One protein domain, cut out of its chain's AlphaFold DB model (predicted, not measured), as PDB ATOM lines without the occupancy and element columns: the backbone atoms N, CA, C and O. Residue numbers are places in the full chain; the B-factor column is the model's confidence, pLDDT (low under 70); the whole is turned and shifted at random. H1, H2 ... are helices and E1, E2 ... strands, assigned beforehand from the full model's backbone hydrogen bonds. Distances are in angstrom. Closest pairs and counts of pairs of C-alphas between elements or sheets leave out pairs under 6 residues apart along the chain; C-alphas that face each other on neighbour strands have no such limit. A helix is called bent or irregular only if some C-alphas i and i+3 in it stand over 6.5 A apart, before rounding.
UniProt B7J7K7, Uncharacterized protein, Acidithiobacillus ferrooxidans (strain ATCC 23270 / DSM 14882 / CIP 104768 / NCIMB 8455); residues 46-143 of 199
ATOM      1  N   ARG A  46     143.490 143.400 152.756       47.47
ATOM      2  CA  ARG A  46     142.155 143.912 153.139       47.47
ATOM      3  C   ARG A  46     142.189 145.268 153.849       47.47
ATOM      4  O   ARG A  46     141.336 146.109 153.586       47.47
ATOM      5  N   ASN A  47     143.206 145.510 154.679       47.28
ATOM      6  CA  ASN A  47     143.324 146.743 155.466       47.28
ATOM      7  C   ASN A  47     143.744 147.974 154.642       47.28
ATOM      8  O   ASN A  47     143.527 149.094 155.090       47.28
ATOM      9  N   PHE A  48     144.326 147.790 153.451       50.50
ATOM     10  CA  PHE A  48     144.816 148.895 152.612       50.50
ATOM     11  C   PHE A  48     144.122 148.970 151.250       50.50
ATOM     12  O   PHE A  48     143.963 150.058 150.699       50.50
ATOM     13  N   PHE A  49     143.668 147.834 150.721       67.06
ATOM     14  CA  PHE A  49     143.033 147.744 149.412       67.06
ATOM     15  C   PHE A  49     141.626 148.344 149.418       67.06
ATOM     16  O   PHE A  49     141.336 149.183 148.570       67.06
ATOM     17  N   VAL A  50     140.780 148.003 150.398       72.19
ATOM     18  CA  VAL A  50     139.411 148.548 150.480       72.19
ATOM     19  C   VAL A  50     139.420 150.073 150.680       72.19
ATOM     20  O   VAL A  50     138.792 150.760 149.876       72.19
ATOM     21  N   PRO A  51     140.187 150.653 151.630       72.62
ATOM     22  CA  PRO A  51     140.275 152.111 151.752       72.62
ATOM     23  C   PRO A  51     140.815 152.810 150.496       72.62
ATOM     24  O   PRO A  51     140.392 153.918 150.171       72.62
ATOM     25  N   ALA A  52     141.742 152.178 149.767       75.50
ATOM     26  CA  ALA A  52     142.228 152.718 148.499       75.50
ATOM     27  C   ALA A  52     141.147 152.693 147.408       75.50
ATOM     28  O   ALA A  52     141.003 153.685 146.696       75.50
ATOM     29  N   CYS A  53     140.369 151.610 147.313       82.19
ATOM     30  CA  CYS A  53     139.254 151.491 146.372       82.19
ATOM     31  C   CYS A  53     138.180 152.547 146.628       82.19
ATOM     32  O   CYS A  53     137.748 153.204 145.686       82.19
ATOM     33  N   GLU A  54     137.809 152.764 147.891       83.38
ATOM     34  CA  GLU A  54     136.838 153.792 148.278       83.38
ATOM     35  C   GLU A  54     137.307 155.195 147.888       83.38
ATOM     36  O   GLU A  54     136.552 155.972 147.306       83.38
ATOM     37  N   ARG A  55     138.582 155.516 148.133       86.50
ATOM     38  CA  ARG A  55     139.163 156.795 147.711       86.50
ATOM     39  C   ARG A  55     139.158 156.951 146.186       86.50
ATOM     40  O   ARG A  55     138.716 157.983 145.695       86.50
ATOM     41  N   TRP A  56     139.594 155.936 145.440       88.81
ATOM     42  CA  TRP A  56     139.573 155.969 143.971       88.81
ATOM     43  C   TRP A  56     138.153 156.070 143.406       88.81
ATOM     44  O   TRP A  56     137.943 156.759 142.413       88.81
ATOM     45  N   LYS A  57     137.169 155.436 144.052       90.00
ATOM     46  CA  LYS A  57     135.749 155.597 143.721       90.00
ATOM     47  C   LYS A  57     135.322 157.057 143.853       90.00
ATOM     48  O   LYS A  57     134.751 157.597 142.912       90.00
ATOM     49  N   GLN A  58     135.625 157.706 144.980       88.69
ATOM     50  CA  GLN A  58     135.286 159.120 145.183       88.69
ATOM     51  C   GLN A  58     135.982 160.032 144.165       88.69
ATOM     52  O   GLN A  58     135.361 160.955 143.648       88.69
ATOM     53  N   GLU A  59     137.250 159.772 143.838       88.50
ATOM     54  CA  GLU A  59     137.968 160.509 142.791       88.50
ATOM     55  C   GLU A  59     137.261 160.364 141.427       88.50
ATOM     56  O   GLU A  59     136.981 161.365 140.771       88.50
ATOM     57  N   ALA A  60     136.903 159.139 141.035       88.06
ATOM     58  CA  ALA A  60     136.303 158.843 139.733       88.06
ATOM     59  C   ALA A  60     134.856 159.338 139.576       88.06
ATOM     60  O   ALA A  60     134.475 159.754 138.483       88.06
ATOM     61  N   LEU A  61     134.052 159.322 140.646       86.31
ATOM     62  CA  LEU A  61     132.685 159.866 140.634       86.31
ATOM     63  C   LEU A  61     132.664 161.385 140.409       86.31
ATOM     64  O   LEU A  61     131.688 161.920 139.889       86.31
ATOM     65  N   ASN A  62     133.743 162.078 140.784       85.06
ATOM     66  CA  ASN A  62     133.888 163.519 140.601       85.06
ATOM     67  C   ASN A  62     134.564 163.900 139.269       85.06
ATOM     68  O   ASN A  62     134.641 165.087 138.948       85.06
ATOM     69  N   ASP A  63     135.047 162.926 138.492       83.62
ATOM     70  CA  ASP A  63     135.705 163.155 137.205       83.62
ATOM     71  C   ASP A  63     134.721 162.999 136.031       83.62
ATOM     72  O   ASP A  63     134.091 161.959 135.835       83.62
ATOM     73  N   GLN A  64     134.615 164.045 135.205       73.25
ATOM     74  CA  GLN A  64     133.776 164.061 134.000       73.25
ATOM     75  C   GLN A  64     134.375 163.247 132.840       73.25
ATOM     76  O   GLN A  64     133.672 162.947 131.876       73.25
ATOM     77  N   GLY A  65     135.666 162.901 132.906       78.88
ATOM     78  CA  GLY A  65     136.381 162.125 131.890       78.88
ATOM     79  C   GLY A  65     136.324 160.606 132.079       78.88
ATOM     80  O   GLY A  65     136.929 159.876 131.285       78.88
ATOM     81  N   SER A  66     135.628 160.128 133.111       82.25
ATOM     82  CA  SER A  66     135.652 158.725 133.502       82.25
ATOM     83  C   SER A  66     135.074 157.777 132.446       82.25
ATOM     84  O   SER A  66     134.063 158.043 131.794       82.25
ATOM     85  N   GLU A  67     135.726 156.625 132.281       84.94
ATOM     86  CA  GLU A  67     135.298 155.573 131.356       84.94
ATOM     87  C   GLU A  67     134.229 154.676 131.993       84.94
ATOM     88  O   GLU A  67     134.348 154.298 133.158       84.94
ATOM     89  N   TYR A  68     133.238 154.261 131.199       84.44
ATOM     90  CA  TYR A  68     132.211 153.304 131.611       84.44
ATOM     91  C   TYR A  68     132.237 152.029 130.761       84.44
ATOM     92  O   TYR A  68     132.266 152.079 129.531       84.44
ATOM     93  N   LEU A  69     132.127 150.882 131.430       76.75
ATOM     94  CA  LEU A  69     131.863 149.570 130.847       76.75
ATOM     95  C   LEU A  69     130.439 149.145 131.234       76.75
ATOM     96  O   LEU A  69     130.213 148.489 132.249       76.75
ATOM     97  N   GLY A  70     129.451 149.547 130.435       76.94
ATOM     98  CA  GLY A  70     128.043 149.344 130.787       76.94
ATOM     99  C   GLY A  70     127.606 150.290 131.910       76.94
ATOM    100  O   GLY A  70     127.554 151.494 131.686       76.94
ATOM    101  N   ASP A  71     127.262 149.741 133.077       77.50
ATOM    102  CA  ASP A  71     126.968 150.464 134.329       77.50
ATOM    103  C   ASP A  71     128.159 150.477 135.309       77.50
ATOM    104  O   ASP A  71     128.041 150.906 136.455       77.50
ATOM    105  N   MET A  72     129.320 149.998 134.861       86.12
ATOM    106  CA  MET A  72     130.537 149.959 135.660       86.12
ATOM    107  C   MET A  72     131.427 151.161 135.327       86.12
ATOM    108  O   MET A  72     131.880 151.299 134.194       86.12
ATOM    109  N   LEU A  73     131.708 151.998 136.315       90.81
ATOM    110  CA  LEU A  73     132.636 153.124 136.269       90.81
ATOM    111  C   LEU A  73     134.077 152.635 136.464       90.81
ATOM    112  O   LEU A  73     134.372 151.939 137.437       90.81
ATOM    113  N   ARG A  74     135.001 153.007 135.574       92.12
ATOM    114  CA  ARG A  74     136.441 152.777 135.767       92.12
ATOM    115  C   ARG A  74     136.932 153.686 136.883       92.12
ATOM    116  O   ARG A  74     136.953 154.898 136.715       92.12
ATOM    117  N   ILE A  75     137.392 153.099 137.984       93.00
ATOM    118  CA  ILE A  75     137.914 153.873 139.121       93.00
ATOM    119  C   ILE A  75     139.439 153.867 139.185       93.00
ATOM    120  O   ILE A  75     140.043 154.782 139.739       93.00
ATOM    121  N   ARG A  76     140.100 152.849 138.614       91.81
ATOM    122  CA  ARG A  76     141.566 152.782 138.611       91.81
ATOM    123  C   ARG A  76     142.113 151.880 137.512       91.81
ATOM    124  O   ARG A  76     141.606 150.788 137.289       91.81
ATOM    125  N   THR A  77     143.218 152.285 136.895       91.38
ATOM    126  CA  THR A  77     144.072 151.378 136.111       91.38
ATOM    127  C   THR A  77     145.014 150.631 137.044       91.38
ATOM    128  O   THR A  77     145.786 151.268 137.765       91.38
ATOM    129  N   LEU A  78     144.959 149.302 137.033       87.50
ATOM    130  CA  LEU A  78     145.837 148.452 137.840       87.50
ATOM    131  C   LEU A  78     147.113 148.113 137.069       87.50
ATOM    132  O   LEU A  78     148.214 148.277 137.588       87.50
ATOM    133  N   VAL A  79     146.965 147.712 135.802       88.69
ATOM    134  CA  VAL A  79     148.084 147.363 134.917       88.69
ATOM    135  C   VAL A  79     147.878 148.004 133.551       88.69
ATOM    136  O   VAL A  79     146.857 147.782 132.909       88.69
ATOM    137  N   GLN A  80     148.852 148.799 133.101       88.88
ATOM    138  CA  GLN A  80     148.796 149.470 131.795       88.88
ATOM    139  C   GLN A  80     148.889 148.466 130.638       88.88
ATOM    140  O   GLN A  80     148.082 148.510 129.715       88.88
ATOM    141  N   ASP A  81     149.819 147.511 130.719       84.44
ATOM    142  CA  ASP A  81     149.916 146.401 129.767       84.44
ATOM    143  C   ASP A  81     148.987 145.245 130.168       84.44
ATOM    144  O   ASP A  81     149.414 144.221 130.703       84.44
ATOM    145  N   GLY A  82     147.687 145.415 129.925       80.56
ATOM    146  CA  GLY A  82     146.691 144.382 130.219       80.56
ATOM    147  C   GLY A  82     146.816 143.129 129.342       80.56
ATOM    148  O   GLY A  82     146.177 142.122 129.630       80.56
ATOM    149  N   ARG A  83     147.637 143.141 128.283       83.62
ATOM    150  CA  ARG A  83     147.819 141.977 127.395       83.62
ATOM    151  C   ARG A  83     148.739 140.920 127.996       83.62
ATOM    152  O   ARG A  83     148.701 139.773 127.556       83.62
ATOM    153  N   SER A  84     149.547 141.297 128.984       88.62
ATOM    154  CA  SER A  84     150.469 140.411 129.684       88.62
ATOM    155  C   SER A  84     149.808 139.830 130.941       88.62
ATOM    156  O   SER A  84     149.758 140.509 131.974       88.62
ATOM    157  N   PRO A  85     149.313 138.575 130.920       85.44
ATOM    158  CA  PRO A  85     148.734 137.967 132.115       85.44
ATOM    159  C   PRO A  85     149.770 137.850 133.244       85.44
ATOM    160  O   PRO A  85     149.416 137.996 134.406       85.44
ATOM    161  N   GLN A  86     151.061 137.705 132.935       87.38
ATOM    162  CA  GLN A  86     152.138 137.736 133.932       87.38
ATOM    163  C   GLN A  86     152.238 139.093 134.640       87.38
ATOM    164  O   GLN A  86     152.479 139.144 135.843       87.38
ATOM    165  N   ALA A  87     152.065 140.207 133.919       85.06
ATOM    166  CA  ALA A  87     152.071 141.534 134.536       85.06
ATOM    167  C   ALA A  87     150.880 141.712 135.493       85.06
ATOM    168  O   ALA A  87     151.038 142.272 136.576       85.06
ATOM    169  N   ILE A  88     149.714 141.169 135.124       83.62
ATOM    170  CA  ILE A  88     148.518 141.136 135.975       83.62
ATOM    171  C   ILE A  88     148.774 140.299 137.231       83.62
ATOM    172  O   ILE A  88     148.586 140.787 138.340       83.62
ATOM    173  N   LEU A  89     149.258 139.066 137.089       84.00
ATOM    174  CA  LEU A  89     149.517 138.188 138.234       84.00
ATOM    175  C   LEU A  89     150.568 138.776 139.187       84.00
ATOM    176  O   LEU A  89     150.361 138.762 140.402       84.00
ATOM    177  N   ARG A  90     151.633 139.389 138.653       83.38
ATOM    178  CA  ARG A  90     152.634 140.112 139.453       83.38
ATOM    179  C   ARG A  90     152.049 141.289 140.221       83.38
ATOM    180  O   ARG A  90     152.425 141.485 141.374       83.38
ATOM    181  N   PHE A  91     151.120 142.043 139.630       82.56
ATOM    182  CA  PHE A  91     150.411 143.113 140.340       82.56
ATOM    183  C   PHE A  91     149.681 142.579 141.583       82.56
ATOM    184  O   PHE A  91     149.693 143.220 142.632       82.56
ATOM    185  N   PHE A  92     149.114 141.373 141.496       77.81
ATOM    186  CA  PHE A  92     148.460 140.690 142.617       77.81
ATOM    187  C   PHE A  92     149.418 139.879 143.509       77.81
ATOM    188  O   PHE A  92     148.968 139.135 144.380       77.81
ATOM    189  N   GLY A  93     150.736 140.010 143.320       78.00
ATOM    190  CA  GLY A  93     151.745 139.305 144.114       78.00
ATOM    191  C   GLY A  93     151.749 137.787 143.907       78.00
ATOM    192  O   GLY A  93     152.212 137.048 144.776       78.00
ATOM    193  N   LEU A  94     151.205 137.304 142.787       79.50
ATOM    194  CA  LEU A  94     151.216 135.889 142.432       79.50
ATOM    195  C   LEU A  94     152.508 135.548 141.665       79.50
ATOM    196  O   LEU A  94     152.955 136.340 140.833       79.50
ATOM    197  N   PRO A  95     153.131 134.388 141.946       70.38
ATOM    198  CA  PRO A  95     154.403 134.008 141.341       70.38
ATOM    199  C   PRO A  95     154.273 133.704 139.841       70.38
ATOM    200  O   PRO A  95     153.307 133.083 139.402       70.38
ATOM    201  N   ASP A  96     155.308 134.048 139.071       67.06
ATOM    202  CA  ASP A  96     155.384 133.895 137.603       67.06
ATOM    203  C   ASP A  96     155.524 132.428 137.115       67.06
ATOM    204  O   ASP A  96     155.791 132.174 135.943       67.06
ATOM    205  N   HIS A  97     155.373 131.423 137.983       60.94
ATOM    206  CA  HIS A  97     155.795 130.035 137.710       60.94
ATOM    207  C   HIS A  97     154.711 129.138 137.079       60.94
ATOM    208  O   HIS A  97     154.773 127.912 137.183       60.94
ATOM    209  N   GLY A  98     153.697 129.725 136.439       61.00
ATOM    210  CA  GLY A  98     152.620 128.980 135.784       61.00
ATOM    211  C   GLY A  98     152.995 128.481 134.386       61.00
ATOM    212  O   GLY A  98     153.678 129.171 133.631       61.00
ATOM    213  N   HIS A  99     152.493 127.301 134.001       66.94
ATOM    214  CA  HIS A  99     152.454 126.901 132.590       66.94
ATOM    215  C   HIS A  99     151.705 127.993 131.796       66.94
ATOM    216  O   HIS A  99     150.625 128.390 132.247       66.94
ATOM    217  N   PRO A 100     152.228 128.478 130.652       70.56
ATOM    218  CA  PRO A 100     151.672 129.633 129.935       70.56
ATOM    219  C   PRO A 100     150.173 129.491 129.635       70.56
ATOM    220  O   PRO A 100     149.418 130.449 129.780       70.56
ATOM    221  N   ASP A 101     149.732 128.268 129.340       74.88
ATOM    222  CA  ASP A 101     148.334 127.943 129.032       74.88
ATOM    223  C   ASP A 101     147.347 128.163 130.190       74.88
ATOM    224  O   ASP A 101     146.147 128.219 129.950       74.88
ATOM    225  N   ARG A 102     147.817 128.285 131.439       80.38
ATOM    226  CA  ARG A 102     146.954 128.464 132.625       80.38
ATOM    227  C   ARG A 102     146.899 129.894 133.142       80.38
ATOM    228  O   ARG A 102     146.148 130.178 134.066       80.38
ATOM    229  N   LEU A 103     147.706 130.800 132.595       81.81
ATOM    230  CA  LEU A 103     147.840 132.141 133.164       81.81
ATOM    231  C   LEU A 103     146.526 132.927 133.092       81.81
ATOM    232  O   LEU A 103     146.183 133.619 134.045       81.81
ATOM    233  N   PHE A 104     145.761 132.771 132.009       82.94
ATOM    234  CA  PHE A 104     144.440 133.393 131.881       82.94
ATOM    235  C   PHE A 104     143.391 132.774 132.808       82.94
ATOM    236  O   PHE A 104     142.555 133.512 133.323       82.94
ATOM    237  N   ASP A 105     143.463 131.466 133.077       82.62
ATOM    238  CA  ASP A 105     142.580 130.816 134.054       82.62
ATOM    239  C   ASP A 105     142.810 131.407 135.451       82.62
ATOM    240  O   ASP A 105     141.861 131.796 136.128       82.62
ATOM    241  N   ILE A 106     144.080 131.581 135.839       80.81
ATOM    242  CA  ILE A 106     144.447 132.186 137.127       80.81
ATOM    243  C   ILE A 106     143.995 133.650 137.184       80.81
ATOM    244  O   ILE A 106     143.495 134.096 138.212       80.81
ATOM    245  N   VAL A 107     144.127 134.413 136.092       82.38
ATOM    246  CA  VAL A 107     143.570 135.775 136.036       82.38
ATOM    247  C   VAL A 107     142.055 135.742 136.265       82.38
ATOM    248  O   VAL A 107     141.563 136.537 137.061       82.38
ATOM    249  N   GLY A 108     141.330 134.799 135.654       80.31
ATOM    250  CA  GLY A 108     139.898 134.594 135.890       80.31
ATOM    251  C   GLY A 108     139.559 134.295 137.356       80.31
ATOM    252  O   GLY A 108     138.608 134.867 137.897       80.31
ATOM    253  N   ASP A 109     140.371 133.478 138.030       79.62
ATOM    254  CA  ASP A 109     140.223 133.205 139.464       79.62
ATOM    255  C   ASP A 109     140.413 134.480 140.303       79.62
ATOM    256  O   ASP A 109     139.617 134.753 141.205       79.62
ATOM    257  N   VAL A 110     141.403 135.319 139.967       80.00
ATOM    258  CA  VAL A 110     141.612 136.620 140.628       80.00
ATOM    259  C   VAL A 110     140.420 137.553 140.390       80.00
ATOM    260  O   VAL A 110     139.976 138.226 141.323       80.00
ATOM    261  N   GLN A 111     139.851 137.581 139.177       83.75
ATOM    262  CA  GLN A 111     138.653 138.379 138.881       83.75
ATOM    263  C   GLN A 111     137.474 137.985 139.776       83.75
ATOM    264  O   GLN A 111     136.829 138.853 140.375       83.75
ATOM    265  N   LEU A 112     137.219 136.681 139.902       79.62
ATOM    266  CA  LEU A 112     136.158 136.157 140.758       79.62
ATOM    267  C   LEU A 112     136.428 136.439 142.241       79.62
ATOM    268  O   LEU A 112     135.501 136.780 142.984       79.62
ATOM    269  N   GLN A 113     137.687 136.326 142.668       75.75
ATOM    270  CA  GLN A 113     138.094 136.593 144.043       75.75
ATOM    271  C   GLN A 113     137.857 138.056 144.422       75.75
ATOM    272  O   GLN A 113     137.192 138.318 145.423       75.75
ATOM    273  N   VAL A 114     138.329 139.009 143.611       79.50
ATOM    274  CA  VAL A 114     138.130 140.444 143.872       79.50
ATOM    275  C   VAL A 114     136.644 140.777 143.956       79.50
ATOM    276  O   VAL A 114     136.234 141.451 144.898       79.50
ATOM    277  N   PHE A 115     135.827 140.264 143.033       80.69
ATOM    278  CA  PHE A 115     134.379 140.468 143.084       80.69
ATOM    279  C   PHE A 115     133.769 139.944 144.390       80.69
ATOM    280  O   PHE A 115     133.037 140.664 145.069       80.69
ATOM    281  N   THR A 116     134.093 138.704 144.761       75.75
ATOM    282  CA  THR A 116     133.511 138.043 145.935       75.75
ATOM    283  C   THR A 116     133.927 138.733 147.233       75.75
ATOM    284  O   THR A 116     133.088 138.969 148.103       75.75
ATOM    285  N   GLU A 117     135.208 139.082 147.369       75.44
ATOM    286  CA  GLU A 117     135.727 139.734 148.572       75.44
ATOM    287  C   GLU A 117     135.226 141.168 148.707       75.44
ATOM    288  O   GLU A 117     134.772 141.550 149.783       75.44
ATOM    289  N   MET A 118     135.251 141.952 147.628       78.62
ATOM    290  CA  MET A 118     134.768 143.330 147.679       78.62
ATOM    291  C   MET A 118     133.275 143.378 147.992       78.62
ATOM    292  O   MET A 118     132.871 144.159 148.851       78.62
ATOM    293  N   LEU A 119     132.470 142.495 147.390       79.44
ATOM    294  CA  LEU A 119     131.044 142.408 147.695       79.44
ATOM    295  C   LEU A 119     130.800 142.023 149.159       79.44
ATOM    296  O   LEU A 119     129.941 142.612 149.811       79.44
ATOM    297  N   ALA A 120     131.565 141.070 149.696       73.44
ATOM    298  CA  ALA A 120     131.437 140.651 151.088       73.44
ATOM    299  C   ALA A 120     131.878 141.734 152.090       73.44
ATOM    300  O   ALA A 120     131.293 141.838 153.165       73.44
ATOM    301  N   LEU A 121     132.905 142.522 151.755       76.44
ATOM    302  CA  LEU A 121     133.482 143.533 152.648       76.44
ATOM    303  C   LEU A 121     132.751 144.878 152.595       76.44
ATOM    304  O   LEU A 121     132.649 145.549 153.619       76.44
ATOM    305  N   THR A 122     132.266 145.281 151.421       77.62
ATOM    306  CA  THR A 122     131.693 146.621 151.192       77.62
ATOM    307  C   THR A 122     130.186 146.598 150.946       77.62
ATOM    308  O   THR A 122     129.522 147.615 151.113       77.62
ATOM    309  N   GLY A 123     129.619 145.452 150.543       78.56
ATOM    310  CA  GLY A 123     128.240 145.368 150.047       78.56
ATOM    311  C   GLY A 123     128.042 145.973 148.648       78.56
ATOM    312  O   GLY A 123     126.922 145.976 148.125       78.56
ATOM    313  N   GLU A 124     129.112 146.462 148.024       84.12
ATOM    314  CA  GLU A 124     129.111 147.084 146.708       84.12
ATOM    315  C   GLU A 124     129.768 146.175 145.662       84.12
ATOM    316  O   GLU A 124     130.575 145.293 145.963       84.12
ATOM    317  N   GLU A 125     129.410 146.377 144.393       87.81
ATOM    318  CA  GLU A 125     129.964 145.582 143.300       87.81
ATOM    319  C   GLU A 125     131.223 146.248 142.736       87.81
ATOM    320  O   GLU A 125     131.147 147.249 142.021       87.81
ATOM    321  N   TYR A 126     132.372 145.630 143.001       87.00
ATOM    322  CA  TYR A 126     133.640 145.944 142.351       87.00
ATOM    323  C   TYR A 126     134.061 144.788 141.447       87.00
ATOM    324  O   TYR A 126     133.870 143.618 141.783       87.00
ATOM    325  N   ARG A 127     134.640 145.099 140.290       90.00
ATOM    326  CA  ARG A 127     135.145 144.104 139.336       90.00
ATOM    327  C   ARG A 127     136.486 144.539 138.793       90.00
ATOM    328  O   ARG A 127     136.747 145.728 138.676       90.00
ATOM    329  N   ILE A 128     137.312 143.580 138.410       89.00
ATOM    330  CA  ILE A 128     138.528 143.847 137.647       89.00
ATOM    331  C   ILE A 128     138.382 143.250 136.255       89.00
ATOM    332  O   ILE A 128     138.008 142.088 136.109       89.00
ATOM    333  N   ASP A 129     138.602 144.060 135.231       91.06
ATOM    334  CA  ASP A 129     138.408 143.663 133.837       91.06
ATOM    335  C   ASP A 129     139.203 144.585 132.907       91.06
ATOM    336  O   ASP A 129     139.637 145.675 133.300       91.06
ATOM    337  N   TRP A 130     139.378 144.158 131.664       90.75
ATOM    338  CA  TRP A 130     140.056 144.932 130.634       90.75
ATOM    339  C   TRP A 130     139.222 146.137 130.182       90.75
ATOM    340  O   TRP A 130     138.035 146.018 129.870       90.75
ATOM    341  N   SER A 131     139.870 147.297 130.059       87.38
ATOM    342  CA  SER A 131     139.326 148.437 129.321       87.38
ATOM    343  C   SER A 131     139.201 148.092 127.843       87.38
ATOM    344  O   SER A 131     140.112 147.549 127.214       87.38
ATOM    345  N   ARG A 132     138.054 148.455 127.265       83.06
ATOM    346  CA  ARG A 132     137.806 148.327 125.823       83.06
ATOM    347  C   ARG A 132     138.452 149.462 125.031       83.06
ATOM    348  O   ARG A 132     138.619 149.320 123.825       83.06
ATOM    349  N   ARG A 133     138.802 150.570 125.697       83.81
ATOM    350  CA  ARG A 133     139.378 151.766 125.077       83.81
ATOM    351  C   ARG A 133     140.880 151.640 124.862       83.81
ATOM    352  O   ARG A 133     141.356 151.942 123.773       83.81
ATOM    353  N   ASP A 134     141.613 151.230 125.892       88.31
ATOM    354  CA  ASP A 134     143.082 151.218 125.877       88.31
ATOM    355  C   ASP A 134     143.691 149.821 126.110       88.31
ATOM    356  O   ASP A 134     144.898 149.642 125.956       88.31
ATOM    357  N   GLY A 135     142.872 148.807 126.415       87.25
ATOM    358  CA  GLY A 135     143.334 147.438 126.663       87.25
ATOM    359  C   GLY A 135     144.044 147.241 128.005       87.25
ATOM    360  O   GLY A 135     144.568 146.153 128.250       87.25
ATOM    361  N   SER A 136     144.068 148.260 128.866       91.56
ATOM    362  CA  SER A 136     144.623 148.167 130.217       91.56
ATOM    363  C   SER A 136     143.732 147.322 131.131       91.56
ATOM    364  O   SER A 136     142.540 147.148 130.880       91.56
ATOM    365  N   PHE A 137     144.309 146.767 132.196       90.50
ATOM    366  CA  PHE A 137     143.575 146.004 133.201       90.50
ATOM    367  C   PHE A 137     143.167 146.924 134.353       90.50
ATOM    368  O   PHE A 137     144.019 147.547 134.999       90.50
ATOM    369  N   CYS A 138     141.865 147.028 134.605       92.75
ATOM    370  CA  CYS A 138     141.283 148.091 135.416       92.75
ATOM    371  C   CYS A 138     140.412 147.550 136.542       92.75
ATOM    372  O   CYS A 138     139.842 146.470 136.435       92.75
ATOM    373  N   LEU A 139     140.281 148.351 137.595       92.38
ATOM    374  CA  LEU A 139     139.267 148.214 138.626       92.38
ATOM    375  C   LEU A 139     138.055 149.069 138.260       92.38
ATOM    376  O   LEU A 139     138.170 150.258 137.942       92.38
ATOM    377  N   TRP A 140     136.898 148.441 138.358       92.88
ATOM    378  CA  TRP A 140     135.599 148.967 138.007       92.88
ATOM    379  C   TRP A 140     134.681 148.926 139.222       92.88
ATOM    380  O   TRP A 140     134.643 147.925 139.937       92.88
ATOM    381  N   TYR A 141     133.918 149.988 139.425       92.00
ATOM    382  CA  TYR A 141     132.899 150.114 140.459       92.00
ATOM    383  C   TYR A 141     131.526 150.222 139.808       92.00
ATOM    384  O   TYR A 141     131.371 150.910 138.802       92.00
ATOM    385  N   ARG A 142     130.520 149.551 140.362       87.38
ATOM    386  CA  ARG A 142     129.156 149.664 139.855       87.38
ATOM    387  C   ARG A 142     128.499 150.941 140.359       87.38
ATOM    388  O   ARG A 142     128.057 150.997 141.505       87.38
ATOM    389  N   ASP A 143     128.386 151.927 139.480       81.50
ATOM    390  CA  ASP A 143     127.720 153.182 139.802       81.50
ATOM    391  C   ASP A 143     126.197 153.029 139.666       81.50
ATOM    392  O   ASP A 143     125.653 152.930 138.565       81.50
TER     393      ASP A 143
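This is residues 46 to 143 of the 199 residues of an uncharacterized protein of Acidithiobacillus ferrooxidans (strain ATCC 23270 / DSM 14882 / CIP 104768 / NCIMB 8455) (UniProt B7J7K7). A small, strongly twisted wall of three strands has helices over one of its faces and no named helix over the other. H1 crosses that face slantwise over E1 and E3, the long H3 runs beside the edge strand E2, and the short H2 packs on the first part of H3 near one end of the sheet. The 98 printed residues hold three named helices and three named strands, in the order H1 E1 H2 H3 E2 E3 along the chain, and the class is mixed, helices and strands. The sheet has the order E1, E3, E2 and is antiparallel throughout. The whole is compact, with a radius of gyration of the C-alphas of 13.4 A, and spans 41 by 29 by 20 A.

In the sheet, the inner strand E3, residues 137 to 142, is the antiparallel neighbour of E1, residues 72 to 79, at 155 degrees, with N 73 and O 141 at 2.7 A. E2, residues 126 to 130, forms a hairpin with E3, with N 140 and O 127 at 2.7 A. E1 bends by 68 degrees at residue 75. H1, residues 46 to 61, is on the sheet at a height of 8.7 A, over E1 and E3; its closest C-alphas to E1 are those of Ala 60 and Ile 75, 5.3 A apart. On the local plane it runs slantwise to the strands, at 55 degrees to E1. H3, residues 100 to 122, is on the same face but over none of the strands; the C-alphas of Phe 115 and Arg 127 in E2 are its closest, 5.3 A apart. H1 and H3 are close but not clearly touching, the C-alphas of Val 50 and Met 118 being 7.5 A apart, and stand about perpendicular at 82 degrees. H2, residues 85 to 91, is on the sheet and touches H3 with residues 103 to 107 of H3 alone, closest at the C-alphas of Pro 85 and Leu 103, 6.0 A, in a steep tilt of 42 degrees, the same way. H1 and H2 are apart; with the sheet they make two layers, helices on one face of a sheet. E1, H2, H3 and E2 form a split strand-helix-strand unit, two strands running the same way with E3 between them, and its crossover is right-handed. Every O i to N i+4 pair is within hydrogen-bond range in H2, against 10 of 12 in H1 and 17 of 19 in H3.

H1 is 22.4 A long from C-alpha 46 at (142.155, 143.912, 153.139), and only just irregular, with C-alphas 47 and 50 6.6 A apart. E1 is 17.8 A long, E2 13.4 A and E3 16.3 A, E3 ending at C-alpha 142 at (129.156, 149.664, 139.855). H3 measures 33.8 A and is irregular, with C-alphas 101 and 104 7.3 A apart; H2 measures 9.8 A.

The C-alphas of Asn 62 and His 99, the two farthest apart, are 41.8 A from each other. The printed part has no cut and no long link. Mean pLDDT of the printed part is 81.4, with residues 46 to 49 and 96 to 99 under 70.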